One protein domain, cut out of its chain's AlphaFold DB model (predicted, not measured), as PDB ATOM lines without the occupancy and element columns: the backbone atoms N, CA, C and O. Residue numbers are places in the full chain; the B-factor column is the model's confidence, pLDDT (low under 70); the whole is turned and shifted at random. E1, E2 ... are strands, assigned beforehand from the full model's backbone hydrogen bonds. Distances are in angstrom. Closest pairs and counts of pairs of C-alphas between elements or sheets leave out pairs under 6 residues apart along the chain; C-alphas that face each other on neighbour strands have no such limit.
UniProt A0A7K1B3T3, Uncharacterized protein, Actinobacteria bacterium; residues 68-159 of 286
ATOM      1  N   LEU A  68     124.387 119.002 149.691       95.25
ATOM      2  CA  LEU A  68     122.958 119.145 149.407       95.25
ATOM      3  C   LEU A  68     122.651 118.662 147.981       95.25
ATOM      4  O   LEU A  68     123.309 119.070 147.024       95.25
ATOM      5  N   LEU A  69     121.638 117.807 147.858       94.62
ATOM      6  CA  LEU A  69     121.041 117.355 146.606       94.62
ATOM      7  C   LEU A  69     119.650 117.981 146.492       94.62
ATOM      8  O   LEU A  69     118.700 117.535 147.131       94.62
ATOM      9  N   GLU A  70     119.552 119.062 145.718       91.31
ATOM     10  CA  GLU A  70     118.377 119.946 145.714       91.31
ATOM     11  C   GLU A  70     117.146 119.347 145.019       91.31
ATOM     12  O   GLU A  70     116.017 119.629 145.415       91.31
ATOM     13  N   ALA A  71     117.362 118.511 143.999       89.69
ATOM     14  CA  ALA A  71     116.310 117.982 143.134       89.69
ATOM     15  C   ALA A  71     116.385 116.448 142.987       89.69
ATOM     16  O   ALA A  71     117.491 115.891 142.991       89.69
ATOM     17  N   PRO A  72     115.249 115.751 142.809       89.38
ATOM     18  CA  PRO A  72     115.235 114.340 142.420       89.38
ATOM     19  C   PRO A  72     115.913 114.138 141.057       89.38
ATOM     20  O   PRO A  72     115.828 114.989 140.171       89.38
ATOM     21  N   GLY A  73     116.623 113.024 140.888       87.81
ATOM     22  CA  GLY A  73     117.477 112.739 139.729       87.81
ATOM     23  C   GLY A  73     118.897 113.319 139.808       87.81
ATOM     24  O   GLY A  73     119.733 112.978 138.966       87.81
ATOM     25  N   SER A  74     119.202 114.159 140.805       93.19
ATOM     26  CA  SER A  74     120.564 114.659 141.037       93.19
ATOM     27  C   SER A  74     121.515 113.559 141.525       93.19
ATOM     28  O   SER A  74     121.107 112.525 142.065       93.19
ATOM     29  N   ARG A  75     122.814 113.776 141.292       94.31
ATOM     30  CA  ARG A  75     123.882 112.821 141.598       94.31
ATOM     31  C   ARG A  75     124.974 113.503 142.412       94.31
ATOM     32  O   ARG A  75     125.428 114.581 142.041       94.31
ATOM     33  N   LEU A  76     125.405 112.840 143.476       95.75
ATOM     34  CA  LEU A  76     126.656 113.110 144.168       95.75
ATOM     35  C   LEU A  76     127.729 112.213 143.545       95.75
ATOM     36  O   LEU A  76     127.664 110.989 143.674       95.75
ATOM     37  N   ASP A  77     128.711 112.828 142.893       95.50
ATOM     38  CA  ASP A  77     129.999 112.182 142.662       95.50
ATOM     39  C   ASP A  77     130.821 112.275 143.949       95.50
ATOM     40  O   ASP A  77     130.994 113.358 144.509       95.50
ATOM     41  N   THR A  78     131.266 111.129 144.455       94.25
ATOM     42  CA  THR A  78     132.042 111.065 145.698       94.25
ATOM     43  C   THR A  78     133.541 111.238 145.461       94.25
ATOM     44  O   THR A  78     134.286 111.419 146.422       94.25
ATOM     45  N   GLY A  79     134.009 111.136 144.210       93.88
ATOM     46  CA  GLY A  79     135.435 111.046 143.890       93.88
ATOM     47  C   GLY A  79     136.117 109.765 144.396       93.88
ATOM     48  O   GLY A  79     137.333 109.636 144.267       93.88
ATOM     49  N   LEU A  80     135.370 108.816 144.978       93.94
ATOM     50  CA  LEU A  80     135.882 107.485 145.295       93.94
ATOM     51  C   LEU A  80     135.977 106.665 144.011       93.94
ATOM     52  O   LEU A  80     134.989 106.516 143.296       93.94
ATOM     53  N   GLU A  81     137.127 106.042 143.790       94.69
ATOM     54  CA  GLU A  81     137.333 105.059 142.731       94.69
ATOM     55  C   GLU A  81     137.466 103.655 143.326       94.69
ATOM     56  O   GLU A  81     138.190 103.454 144.305       94.69
ATOM     57  N   VAL A  82     136.782 102.679 142.720       93.81
ATOM     58  CA  VAL A  82     136.989 101.249 142.989       93.81
ATOM     59  C   VAL A  82     137.919 100.710 141.898       93.81
ATOM     60  O   VAL A  82     137.471 100.573 140.757       93.81
ATOM     61  N   PRO A  83     139.196 100.389 142.195       93.00
ATOM     62  CA  PRO A  83     140.139  99.924 141.181       93.00
ATOM     63  C   PRO A  83     139.615  98.694 140.444       93.00
ATOM     64  O   PRO A  83     139.119  97.760 141.083       93.00
ATOM     65  N   ALA A  84     139.747  98.693 139.116       90.62
ATOM     66  CA  ALA A  84     139.202  97.651 138.255       90.62
ATOM     67  C   ALA A  84     139.708  96.241 138.603       90.62
ATOM     68  O   ALA A  84     140.779  96.065 139.192       90.62
ATOM     69  N   ALA A  85     138.927  95.223 138.236       87.25
ATOM     70  CA  ALA A  85     139.341  93.832 138.390       87.25
ATOM     71  C   ALA A  85     140.525  93.532 137.459       87.25
ATOM     72  O   ALA A  85     140.456  93.772 136.252       87.25
ATOM     73  N   ALA A  86     141.601  92.969 138.008       86.31
ATOM     74  CA  ALA A  86     142.671  92.387 137.207       86.31
ATOM     75  C   ALA A  86     142.204  91.060 136.581       86.31
ATOM     76  O   ALA A  86     141.283  90.407 137.083       86.31
ATOM     77  N   ALA A  87     142.855  90.626 135.499       81.88
ATOM     78  CA  ALA A  87     142.567  89.330 134.885       81.88
ATOM     79  C   ALA A  87     142.738  88.188 135.908       81.88
ATOM     80  O   ALA A  87     143.728  88.144 136.633       81.88
ATOM     81  N   GLY A  88     141.762  87.275 135.979       82.69
ATOM     82  CA  GLY A  88     141.736  86.201 136.983       82.69
ATOM     83  C   GLY A  88     141.259  86.626 138.381       82.69
ATOM     84  O   GLY A  88     141.330  85.823 139.310       82.69
ATOM     85  N   THR A  89     140.759  87.859 138.539       87.06
ATOM     86  CA  THR A  89     140.168  88.352 139.793       87.06
ATOM     87  C   THR A  89     138.698  88.730 139.600       87.06
ATOM     88  O   THR A  89     138.322  89.299 138.574       87.06
ATOM     89  N   GLY A  90     137.860  88.395 140.579       89.81
ATOM     90  CA  GLY A  90     136.462  88.809 140.662       89.81
ATOM     91  C   GLY A  90     136.293  90.014 141.586       89.81
ATOM     92  O   GLY A  90     136.991  90.134 142.592       89.81
ATOM     93  N   LEU A  91     135.338  90.886 141.259       93.88
ATOM     94  CA  LEU A  91     134.908  92.014 142.086       93.88
ATOM     95  C   LEU A  91     133.399  91.919 142.332       93.88
ATOM     96  O   LEU A  91     132.612  91.911 141.382       93.88
ATOM     97  N   ALA A  92     132.994  91.882 143.601       94.00
ATOM     98  CA  ALA A  92     131.590  91.828 144.001       94.00
ATOM     99  C   ALA A  92     131.286  92.814 145.133       94.00
ATOM    100  O   ALA A  92     132.062  92.966 146.072       94.00
ATOM    101  N   ILE A  93     130.131  93.467 145.082       95.31
ATOM    102  CA  ILE A  93     129.664  94.344 146.158       95.31
ATOM    103  C   ILE A  93     129.202  93.492 147.345       95.31
ATOM    104  O   ILE A  93     128.302  92.664 147.206       95.31
ATOM    105  N   VAL A  94     129.775  93.719 148.526       95.75
ATOM    106  CA  VAL A  94     129.330  93.102 149.790       95.75
ATOM    107  C   VAL A  94     128.202  93.924 150.403       95.75
ATOM    108  O   VAL A  94     127.198  93.376 150.853       95.75
ATOM    109  N   GLY A  95     128.338  95.250 150.374       92.50
ATOM    110  CA  GLY A  95     127.337  96.175 150.885       92.50
ATOM    111  C   GLY A  95     127.596  97.598 150.413       92.50
ATOM    112  O   GLY A  95     128.731  97.979 150.143       92.50
ATOM    113  N   VAL A  96     126.532  98.386 150.320       93.06
ATOM    114  CA  VAL A  96     126.586  99.823 150.034       93.06
ATOM    115  C   VAL A  96     125.593 100.547 150.929       93.06
ATOM    116  O   VAL A  96     124.506 100.031 151.196       93.06
ATOM    117  N   SER A  97     125.959 101.742 151.378       92.12
ATOM    118  CA  SER A  97     125.073 102.639 152.112       92.12
ATOM    119  C   SER A  97     125.348 104.087 151.724       92.12
ATOM    120  O   SER A  97     126.485 104.553 151.720       92.12
ATOM    121  N   ALA A  98     124.284 104.808 151.397       92.56
ATOM    122  CA  ALA A  98     124.292 106.250 151.235       92.56
ATOM    123  C   ALA A  98     122.981 106.759 151.822       92.56
ATOM    124  O   ALA A  98     121.912 106.425 151.314       92.56
ATOM    125  N   ASP A  99     123.068 107.541 152.893       89.81
ATOM    126  CA  ASP A  99     121.902 108.074 153.588       89.81
ATOM    127  C   ASP A  99     121.871 109.600 153.460       89.81
ATOM    128  O   ASP A  99     122.818 110.311 153.820       89.81
ATOM    129  N   GLY A 100     120.758 110.102 152.933       90.44
ATOM    130  CA  GLY A 100     120.409 111.513 152.906       90.44
ATOM    131  C   GLY A 100     119.440 111.838 154.034       90.44
ATOM    132  O   GLY A 100     118.583 111.029 154.379       90.44
ATOM    133  N   ILE A 101     119.550 113.029 154.607       92.81
ATOM    134  CA  ILE A 101     118.605 113.543 155.600       92.81
ATOM    135  C   ILE A 101     117.715 114.577 154.907       92.81
ATOM    136  O   ILE A 101     118.227 115.544 154.339       92.81
ATOM    137  N   ASP A 102     116.397 114.365 154.931       91.44
ATOM    138  CA  ASP A 102     115.430 115.333 154.406       91.44
ATOM    139  C   ASP A 102     115.231 116.525 155.360       91.44
ATOM    140  O   ASP A 102     115.649 116.506 156.521       91.44
ATOM    141  N   ALA A 103     114.566 117.582 154.886       89.25
ATOM    142  CA  ALA A 103     114.306 118.789 155.678       89.25
ATOM    143  C   ALA A 103     113.478 118.546 156.964       89.25
ATOM    144  O   ALA A 103     113.420 119.422 157.824       89.25
ATOM    145  N   THR A 104     112.855 117.369 157.123       92.06
ATOM    146  CA  THR A 104     112.135 116.964 158.347       92.06
ATOM    147  C   THR A 104     113.003 116.159 159.322       92.06
ATOM    148  O   THR A 104     112.511 115.709 160.358       92.06
ATOM    149  N   GLY A 105     114.288 115.968 159.007       91.12
ATOM    150  CA  GLY A 105     115.231 115.189 159.807       91.12
ATOM    151  C   GLY A 105     115.118 113.675 159.610       91.12
ATOM    152  O   GLY A 105     115.665 112.919 160.415       91.12
ATOM    153  N   ARG A 106     114.410 113.201 158.574       90.31
ATOM    154  CA  ARG A 106     114.268 111.761 158.302       90.31
ATOM    155  C   ARG A 106     115.360 111.278 157.355       90.31
ATOM    156  O   ARG A 106     115.628 111.905 156.335       90.31
ATOM    157  N   ALA A 107     115.948 110.130 157.684       89.94
ATOM    158  CA  ALA A 107     116.883 109.438 156.806       89.94
ATOM    159  C   ALA A 107     116.162 108.824 155.591       89.94
ATOM    160  O   ALA A 107     115.069 108.259 155.717       89.94
ATOM    161  N   ARG A 108     116.803 108.920 154.427       90.31
ATOM    162  CA  ARG A 108     116.401 108.361 153.135       90.31
ATOM    163  C   ARG A 108     117.596 107.642 152.527       90.31
ATOM    164  O   ARG A 108     118.673 108.220 152.449       90.31
ATOM    165  N   VAL A 109     117.386 106.412 152.071       91.19
ATOM    166  CA  VAL A 109     118.418 105.639 151.375       91.19
ATOM    167  C   VAL A 109     118.528 106.142 149.936       91.19
ATOM    168  O   VAL A 109     117.522 106.212 149.225       91.19
ATOM    169  N   LEU A 110     119.740 106.471 149.499       93.62
ATOM    170  CA  LEU A 110     120.061 106.780 148.107       93.62
ATOM    171  C   LEU A 110     120.519 105.516 147.376       93.62
ATOM    172  O   LEU A 110     121.109 104.609 147.966       93.62
ATOM    173  N   ALA A 111     120.301 105.476 146.064       94.06
ATOM    174  CA  ALA A 111     120.862 104.418 145.236       94.06
ATOM    175  C   ALA A 111     122.354 104.682 144.987       94.06
ATOM    176  O   ALA A 111     122.729 105.761 144.530       94.06
ATOM    177  N   VAL A 112     123.203 103.691 145.258       96.06
ATOM    178  CA  VAL A 112     124.649 103.770 145.009       96.06
ATOM    179  C   VAL A 112     124.988 103.048 143.709       96.06
ATOM    180  O   VAL A 112     124.495 101.947 143.442       96.06
ATOM    181  N   TYR A 113     125.844 103.660 142.901       95.75
ATOM    182  CA  TYR A 113     126.337 103.120 141.642       95.75
ATOM    183  C   TYR A 113     127.862 103.058 141.670       95.75
ATOM    184  O   TYR A 113     128.500 104.013 142.106       95.75
ATOM    185  N   VAL A 114     128.439 101.967 141.166       95.25
ATOM    186  CA  VAL A 114     129.892 101.769 141.024       95.25
ATOM    187  C   VAL A 114     130.171 101.456 139.560       95.25
ATOM    188  O   VAL A 114     129.544 100.553 139.002       95.25
ATOM    189  N   GLY A 115     131.026 102.244 138.904       92.94
ATOM    190  CA  GLY A 115     131.284 102.097 137.462       92.94
ATOM    191  C   GLY A 115     130.025 102.242 136.588       92.94
ATOM    192  O   GLY A 115     129.928 101.640 135.523       92.94
ATOM    193  N   GLY A 116     129.014 102.980 137.064       91.44
ATOM    194  CA  GLY A 116     127.714 103.130 136.397       91.44
ATOM    195  C   GLY A 116     126.715 101.980 136.610       91.44
ATOM    196  O   GLY A 116     125.578 102.080 136.147       91.44
ATOM    197  N   VAL A 117     127.074 100.920 137.342       93.06
ATOM    198  CA  VAL A 117     126.167  99.809 137.691       93.06
ATOM    199  C   VAL A 117     125.460 100.111 139.013       93.06
ATOM    200  O   VAL A 117     126.130 100.398 140.000       93.06
ATOM    201  N   ARG A 118     124.118 100.024 139.070       93.56
ATOM    202  CA  ARG A 118     123.351 100.169 140.329       93.56
ATOM    203  C   ARG A 118     123.683  98.995 141.245       93.56
ATOM    204  O   ARG A 118     123.503  97.843 140.856       93.56
ATOM    205  N   THR A 119     124.160  99.287 142.445       93.56
ATOM    206  CA  THR A 119     124.754  98.282 143.332       93.56
ATOM    207  C   THR A 119     123.811  97.797 144.428       93.56
ATOM    208  O   THR A 119     122.957  98.524 144.932       93.56
ATOM    209  N   SER A 120     123.991  96.531 144.798       89.75
ATOM    210  CA  SER A 120     123.441  95.881 145.985       89.75
ATOM    211  C   SER A 120     124.362  94.716 146.361       89.75
ATOM    212  O   SER A 120     125.209  94.324 145.556       89.75
ATOM    213  N   ALA A 121     124.196  94.132 147.549       88.00
ATOM    214  CA  ALA A 121     124.956  92.947 147.948       88.00
ATOM    215  C   ALA A 121     124.866  91.827 146.886       88.00
ATOM    216  O   ALA A 121     123.783  91.545 146.363       88.00
ATOM    217  N   GLY A 122     126.005  91.217 146.554       87.94
ATOM    218  CA  GLY A 122     126.145  90.167 145.540       87.94
ATOM    219  C   GLY A 122     126.266  90.649 144.087       87.94
ATOM    220  O   GLY A 122     126.446  89.817 143.201       87.94
ATOM    221  N   VAL A 123     126.183  91.955 143.802       91.50
ATOM    222  CA  VAL A 123     126.345  92.475 142.430       91.50
ATOM    223  C   VAL A 123     127.818  92.446 142.026       91.50
ATOM    224  O   VAL A 123     128.648  93.084 142.670       91.50
ATOM    225  N   ALA A 124     128.134  91.742 140.938       91.50
ATOM    226  CA  ALA A 124     129.448  91.802 140.306       91.50
ATOM    227  C   ALA A 124     129.648  93.150 139.593       91.50
ATOM    228  O   ALA A 124     128.738  93.639 138.917       91.50
ATOM    229  N   VAL A 125     130.835  93.741 139.730       92.38
ATOM    230  CA  VAL A 125     131.201  95.032 139.119       92.38
ATOM    231  C   VAL A 125     132.586  94.949 138.486       92.38
ATOM    232  O   VAL A 125     133.424  94.169 138.917       92.38
ATOM    233  N   THR A 126     132.858  95.774 137.478       91.19
ATOM    234  CA  THR A 126     134.187  95.850 136.839       91.19
ATOM    235  C   THR A 126     135.145  96.825 137.530       91.19
ATOM    236  O   THR A 126     136.307  96.886 137.144       91.19
ATOM    237  N   GLY A 127     134.667  97.577 138.528       90.81
ATOM    238  CA  GLY A 127     135.320  98.761 139.101       90.81
ATOM    239  C   GLY A 127     134.852 100.071 138.452       90.81
ATOM    240  O   GLY A 127     133.985 100.056 137.574       90.81
ATOM    241  N   GLY A 128     135.424 101.189 138.900       94.88
ATOM    242  CA  GLY A 128     135.097 102.561 138.495       94.88
ATOM    243  C   GLY A 128     134.496 103.412 139.625       94.88
ATOM    244  O   GLY A 128     134.234 102.915 140.724       94.88
ATOM    245  N   GLY A 129     134.248 104.689 139.325       95.50
ATOM    246  CA  GLY A 129     133.794 105.692 140.289       95.50
ATOM    247  C   GLY A 129     132.491 105.361 141.019       95.50
ATOM    248  O   GLY A 129     131.563 104.770 140.446       95.50
ATOM    249  N   VAL A 130     132.419 105.767 142.290       96.38
ATOM    250  CA  VAL A 130     131.250 105.600 143.164       96.38
ATOM    251  C   VAL A 130     130.401 106.870 143.161       96.38
ATOM    252  O   VAL A 130     130.851 107.946 143.556       96.38
ATOM    253  N   THR A 131     129.134 106.741 142.776       96.75
ATOM    254  CA  THR A 131     128.168 107.851 142.774       96.75
ATOM    255  C   THR A 131     126.930 107.490 143.589       96.75
ATOM    256  O   THR A 131     126.454 106.353 143.548       96.75
ATOM    257  N   ALA A 132     126.393 108.454 144.335       95.94
ATOM    258  CA  ALA A 132     125.114 108.325 145.027       95.94
ATOM    259  C   ALA A 132     124.044 109.131 144.280       95.94
ATOM    260  O   ALA A 132     124.264 110.283 143.902       95.94
ATOM    261  N   VAL A 133     122.884 108.523 144.048       95.12
ATOM    262  CA  VAL A 133     121.803 109.087 143.237       95.12
ATOM    263  C   VAL A 133     120.567 109.288 144.102       95.12
ATOM    264  O   VAL A 133     120.063 108.354 144.730       95.12
ATOM    265  N   HIS A 134     120.065 110.519 144.097       93.94
ATOM    266  CA  HIS A 134     118.748 110.852 144.617       93.94
ATOM    267  C   HIS A 134     117.722 110.414 143.562       93.94
ATOM    268  O   HIS A 134     117.624 111.032 142.503       93.94
ATOM    269  N   GLU A 135     117.024 109.297 143.777       87.81
ATOM    270  CA  GLU A 135     116.106 108.744 142.769       87.81
ATOM    271  C   GLU A 135     114.851 109.620 142.580       87.81
ATOM    272  O   GLU A 135     114.449 110.372 143.464       87.81
ATOM    273  N   ALA A 136     114.258 109.573 141.381       83.94
ATOM    274  CA  ALA A 136     113.200 110.499 140.953       83.94
ATOM    275  C   ALA A 136     111.844 110.311 141.672       83.94
ATOM    276  O   ALA A 136     110.937 111.121 141.496       83.94
ATOM    277  N   ASP A 137     111.699 109.236 142.443       82.69
ATOM    278  CA  ASP A 137     110.545 108.914 143.288       82.69
ATOM    279  C   ASP A 137     110.648 109.506 144.706       82.69
ATOM    280  O   ASP A 137     109.666 109.506 145.456       82.69
ATOM    281  N   GLN A 138     111.816 110.032 145.077       81.06
ATOM    282  CA  GLN A 138     112.044 110.728 146.339       81.06
ATOM    283  C   GLN A 138     111.689 112.217 146.193       81.06
ATOM    284  O   GLN A 138     111.762 112.790 145.108       81.06
ATOM    285  N   ALA A 139     111.236 112.847 147.280       81.38
ATOM    286  CA  ALA A 139     110.651 114.187 147.247       81.38
ATOM    287  C   ALA A 139     111.370 115.159 148.190       81.38
ATOM    288  O   ALA A 139     111.569 114.858 149.368       81.38
ATOM    289  N   GLY A 140     111.650 116.361 147.681       88.38
ATOM    290  CA  GLY A 140     112.335 117.431 148.409       88.38
ATOM    291  C   GLY A 140     113.862 117.277 148.433       88.38
ATOM    292  O   GLY A 140     114.389 116.272 147.965       88.38
ATOM    293  N   PRO A 141     114.591 118.282 148.946       91.88
ATOM    294  CA  PRO A 141     116.047 118.250 148.991       91.88
ATOM    295  C   PRO A 141     116.563 117.272 150.057       91.88
ATOM    296  O   PRO A 141     116.003 117.183 151.155       91.88
ATOM    297  N   LEU A 142     117.672 116.591 149.758       94.38
ATOM    298  CA  LEU A 142     118.353 115.669 150.673       94.38
ATOM    299  C   LEU A 142     119.774 116.136 150.974       94.38
ATOM    300  O   LEU A 142     120.535 116.469 150.067       94.38
ATOM    301  N   ARG A 143     120.165 116.107 152.248       95.12
ATOM    302  CA  ARG A 143     121.536 116.391 152.686       95.12
ATOM    303  C   ARG A 143     122.282 115.088 152.969       95.12
ATOM    304  O   ARG A 143     121.949 114.388 153.922       95.12
ATOM    305  N   VAL A 144     123.279 114.768 152.151       95.88
ATOM    306  CA  VAL A 144     124.077 113.533 152.222       95.88
ATOM    307  C   VAL A 144     125.382 113.808 152.962       95.88
ATOM    308  O   VAL A 144     126.094 114.756 152.630       95.88
ATOM    309  N   ARG A 145     125.705 112.975 153.959       93.81
ATOM    310  CA  ARG A 145     126.911 113.142 154.797       93.81
ATOM    311  C   ARG A 145     127.939 112.021 154.706       93.81
ATOM    312  O   ARG A 145     129.089 112.213 155.091       93.81
ATOM    313  N   GLY A 146     127.535 110.864 154.200       93.75
ATOM    314  CA  GLY A 146     128.421 109.726 154.031       93.75
ATOM    315  C   GLY A 146     127.935 108.801 152.929       93.75
ATOM    316  O   GLY A 146     126.729 108.623 152.744       93.75
ATOM    317  N   VAL A 147     128.891 108.221 152.211       95.75
ATOM    318  CA  VAL A 147     128.670 107.154 151.232       95.75
ATOM    319  C   VAL A 147     129.720 106.085 151.497       95.75
ATOM    320  O   VAL A 147     130.911 106.386 151.516       95.75
ATOM    321  N   THR A 148     129.280 104.852 151.719       94.50
ATOM    322  CA  THR A 148     130.151 103.699 151.968       94.50
ATOM    323  C   THR A 148     129.897 102.632 150.915       94.50
ATOM    324  O   THR A 148     128.743 102.294 150.636       94.50
ATOM    325  N   ALA A 149     130.966 102.064 150.367       93.81
ATOM    326  CA  ALA A 149     130.919 100.880 149.523       93.81
ATOM    327  C   ALA A 149     131.932  99.849 150.031       93.81
ATOM    328  O   ALA A 149     133.121 100.138 150.140       93.81
ATOM    329  N   VAL A 150     131.451  98.646 150.341       95.94
ATOM    330  CA  VAL A 150     132.272  97.494 150.722       95.94
ATOM    331  C   VAL A 150     132.305  96.534 149.542       95.94
ATOM    332  O   VAL A 150     131.257  96.074 149.075       95.94
ATOM    333  N   VAL A 151     133.506  96.247 149.054       96.00
ATOM    334  CA  VAL A 151     133.751  95.491 147.827       96.00
ATOM    335  C   VAL A 151     134.669  94.319 148.142       96.00
ATOM    336  O   VAL A 151     135.713  94.490 148.759       96.00
ATOM    337  N   ARG A 152     134.289  93.123 147.705       95.56
ATOM    338  CA  ARG A 152     135.087  91.908 147.818       95.56
ATOM    339  C   ARG A 152     135.882  91.704 146.541       95.56
ATOM    340  O   ARG A 152     135.284  91.543 145.472       95.56
ATOM    341  N   ARG A 153     137.207  91.668 146.659       94.88
ATOM    342  CA  ARG A 153     138.102  91.107 145.639       94.88
ATOM    343  C   ARG A 153     138.277  89.631 145.929       94.88
ATOM    344  O   ARG A 153     138.634  89.289 147.049       94.88
ATOM    345  N   CYS A 154     138.085  88.773 144.939       92.88
ATOM    346  CA  CYS A 154     138.455  87.364 145.034       92.88
ATOM    347  C   CYS A 154     139.461  87.014 143.940       92.88
ATOM    348  O   CYS A 154     139.297  87.414 142.787       92.88
ATOM    349  N   THR A 155     140.517  86.287 144.294       91.12
ATOM    350  CA  THR A 155     141.562  85.836 143.372       91.12
ATOM    351  C   THR A 155     141.634  84.315 143.381       91.12
ATOM    352  O   THR A 155     141.569  83.682 144.438       91.12
ATOM    353  N   LEU A 156     141.754  83.715 142.198       84.69
ATOM    354  CA  LEU A 156     142.002  82.282 142.084       84.69
ATOM    355  C   LEU A 156     143.484  82.011 142.358       84.69
ATOM    356  O   LEU A 156     144.365  82.555 141.693       84.69
ATOM    357  N   VAL A 157     143.750  81.157 143.341       82.00
ATOM    358  CA  VAL A 157     145.087  80.756 143.777       82.00
ATOM    359  C   VAL A 157     145.239  79.263 143.513       82.00
ATOM    360  O   VAL A 157     144.394  78.460 143.910       82.00
ATOM    361  N   ALA A 158     146.331  78.866 142.859       73.94
ATOM    362  CA  ALA A 158     146.685  77.456 142.761       73.94
ATOM    363  C   ALA A 158     146.982  76.926 144.171       73.94
ATOM    364  O   ALA A 158     147.963  77.334 144.798       73.94
ATOM    365  N   SER A 159     146.130  76.040 144.682       66.31
ATOM    366  CA  SER A 159     146.397  75.348 145.934       66.31
ATOM    367  C   SER A 159     147.478  74.310 145.664       66.31
ATOM    368  O   SER A 159     147.302  73.404 144.845       66.31
TER     369      SER A 159
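AT A GLANCE: This is residues 68 to 159 of the 286 residues of an uncharacterized protein of Actinobacteria bacterium (UniProt A0A7K1B3T3). Two three-stranded antiparallel sheets, E1 E5 E4 and E3 E2 E6, lie face to face as a narrow sandwich, with E2 and E6 running along the length of the rod. The 92 printed residues have six named strands, E1 to E6, and no named helix: all strand. The whole is only just loose, close to compact, with radius of gyration of the C-alphas 15.0 A and spans 55 by 20 by 18 A.

HOW THE PARTS SIT: E1, residues 75 to 82, is antiparallel to E5, residues 128 to 133; N 76 and O 132 are within hydrogen-bond range, 2.8 A. E2, residues 89 to 102, forms a hairpin with E3, residues 107 to 109; N 108 and O 100, 2.8 A. E4, residues 111 to 114, forms a hairpin with E5; N 113 and O 131, 2.8 A. E6, residues 142 to 158, is antiparallel to E2; N 97 and O 148, 2.9 A. Between the sheets, the closest C-alphas of E2 and E4 are Val 96 and Val 112, 6.7 A.

IN THESE COORDINATES: E1 begins at C-alpha 75 (123.882, 112.821, 141.598). E2 is 39.4 A long. E6, 48.2 A, ends at C-alpha 158 (146.685, 77.456, 142.761).

THE WHOLE: The printed part has no cut. The link E4 to E5 is long. Residue 159 is under pLDDT 70.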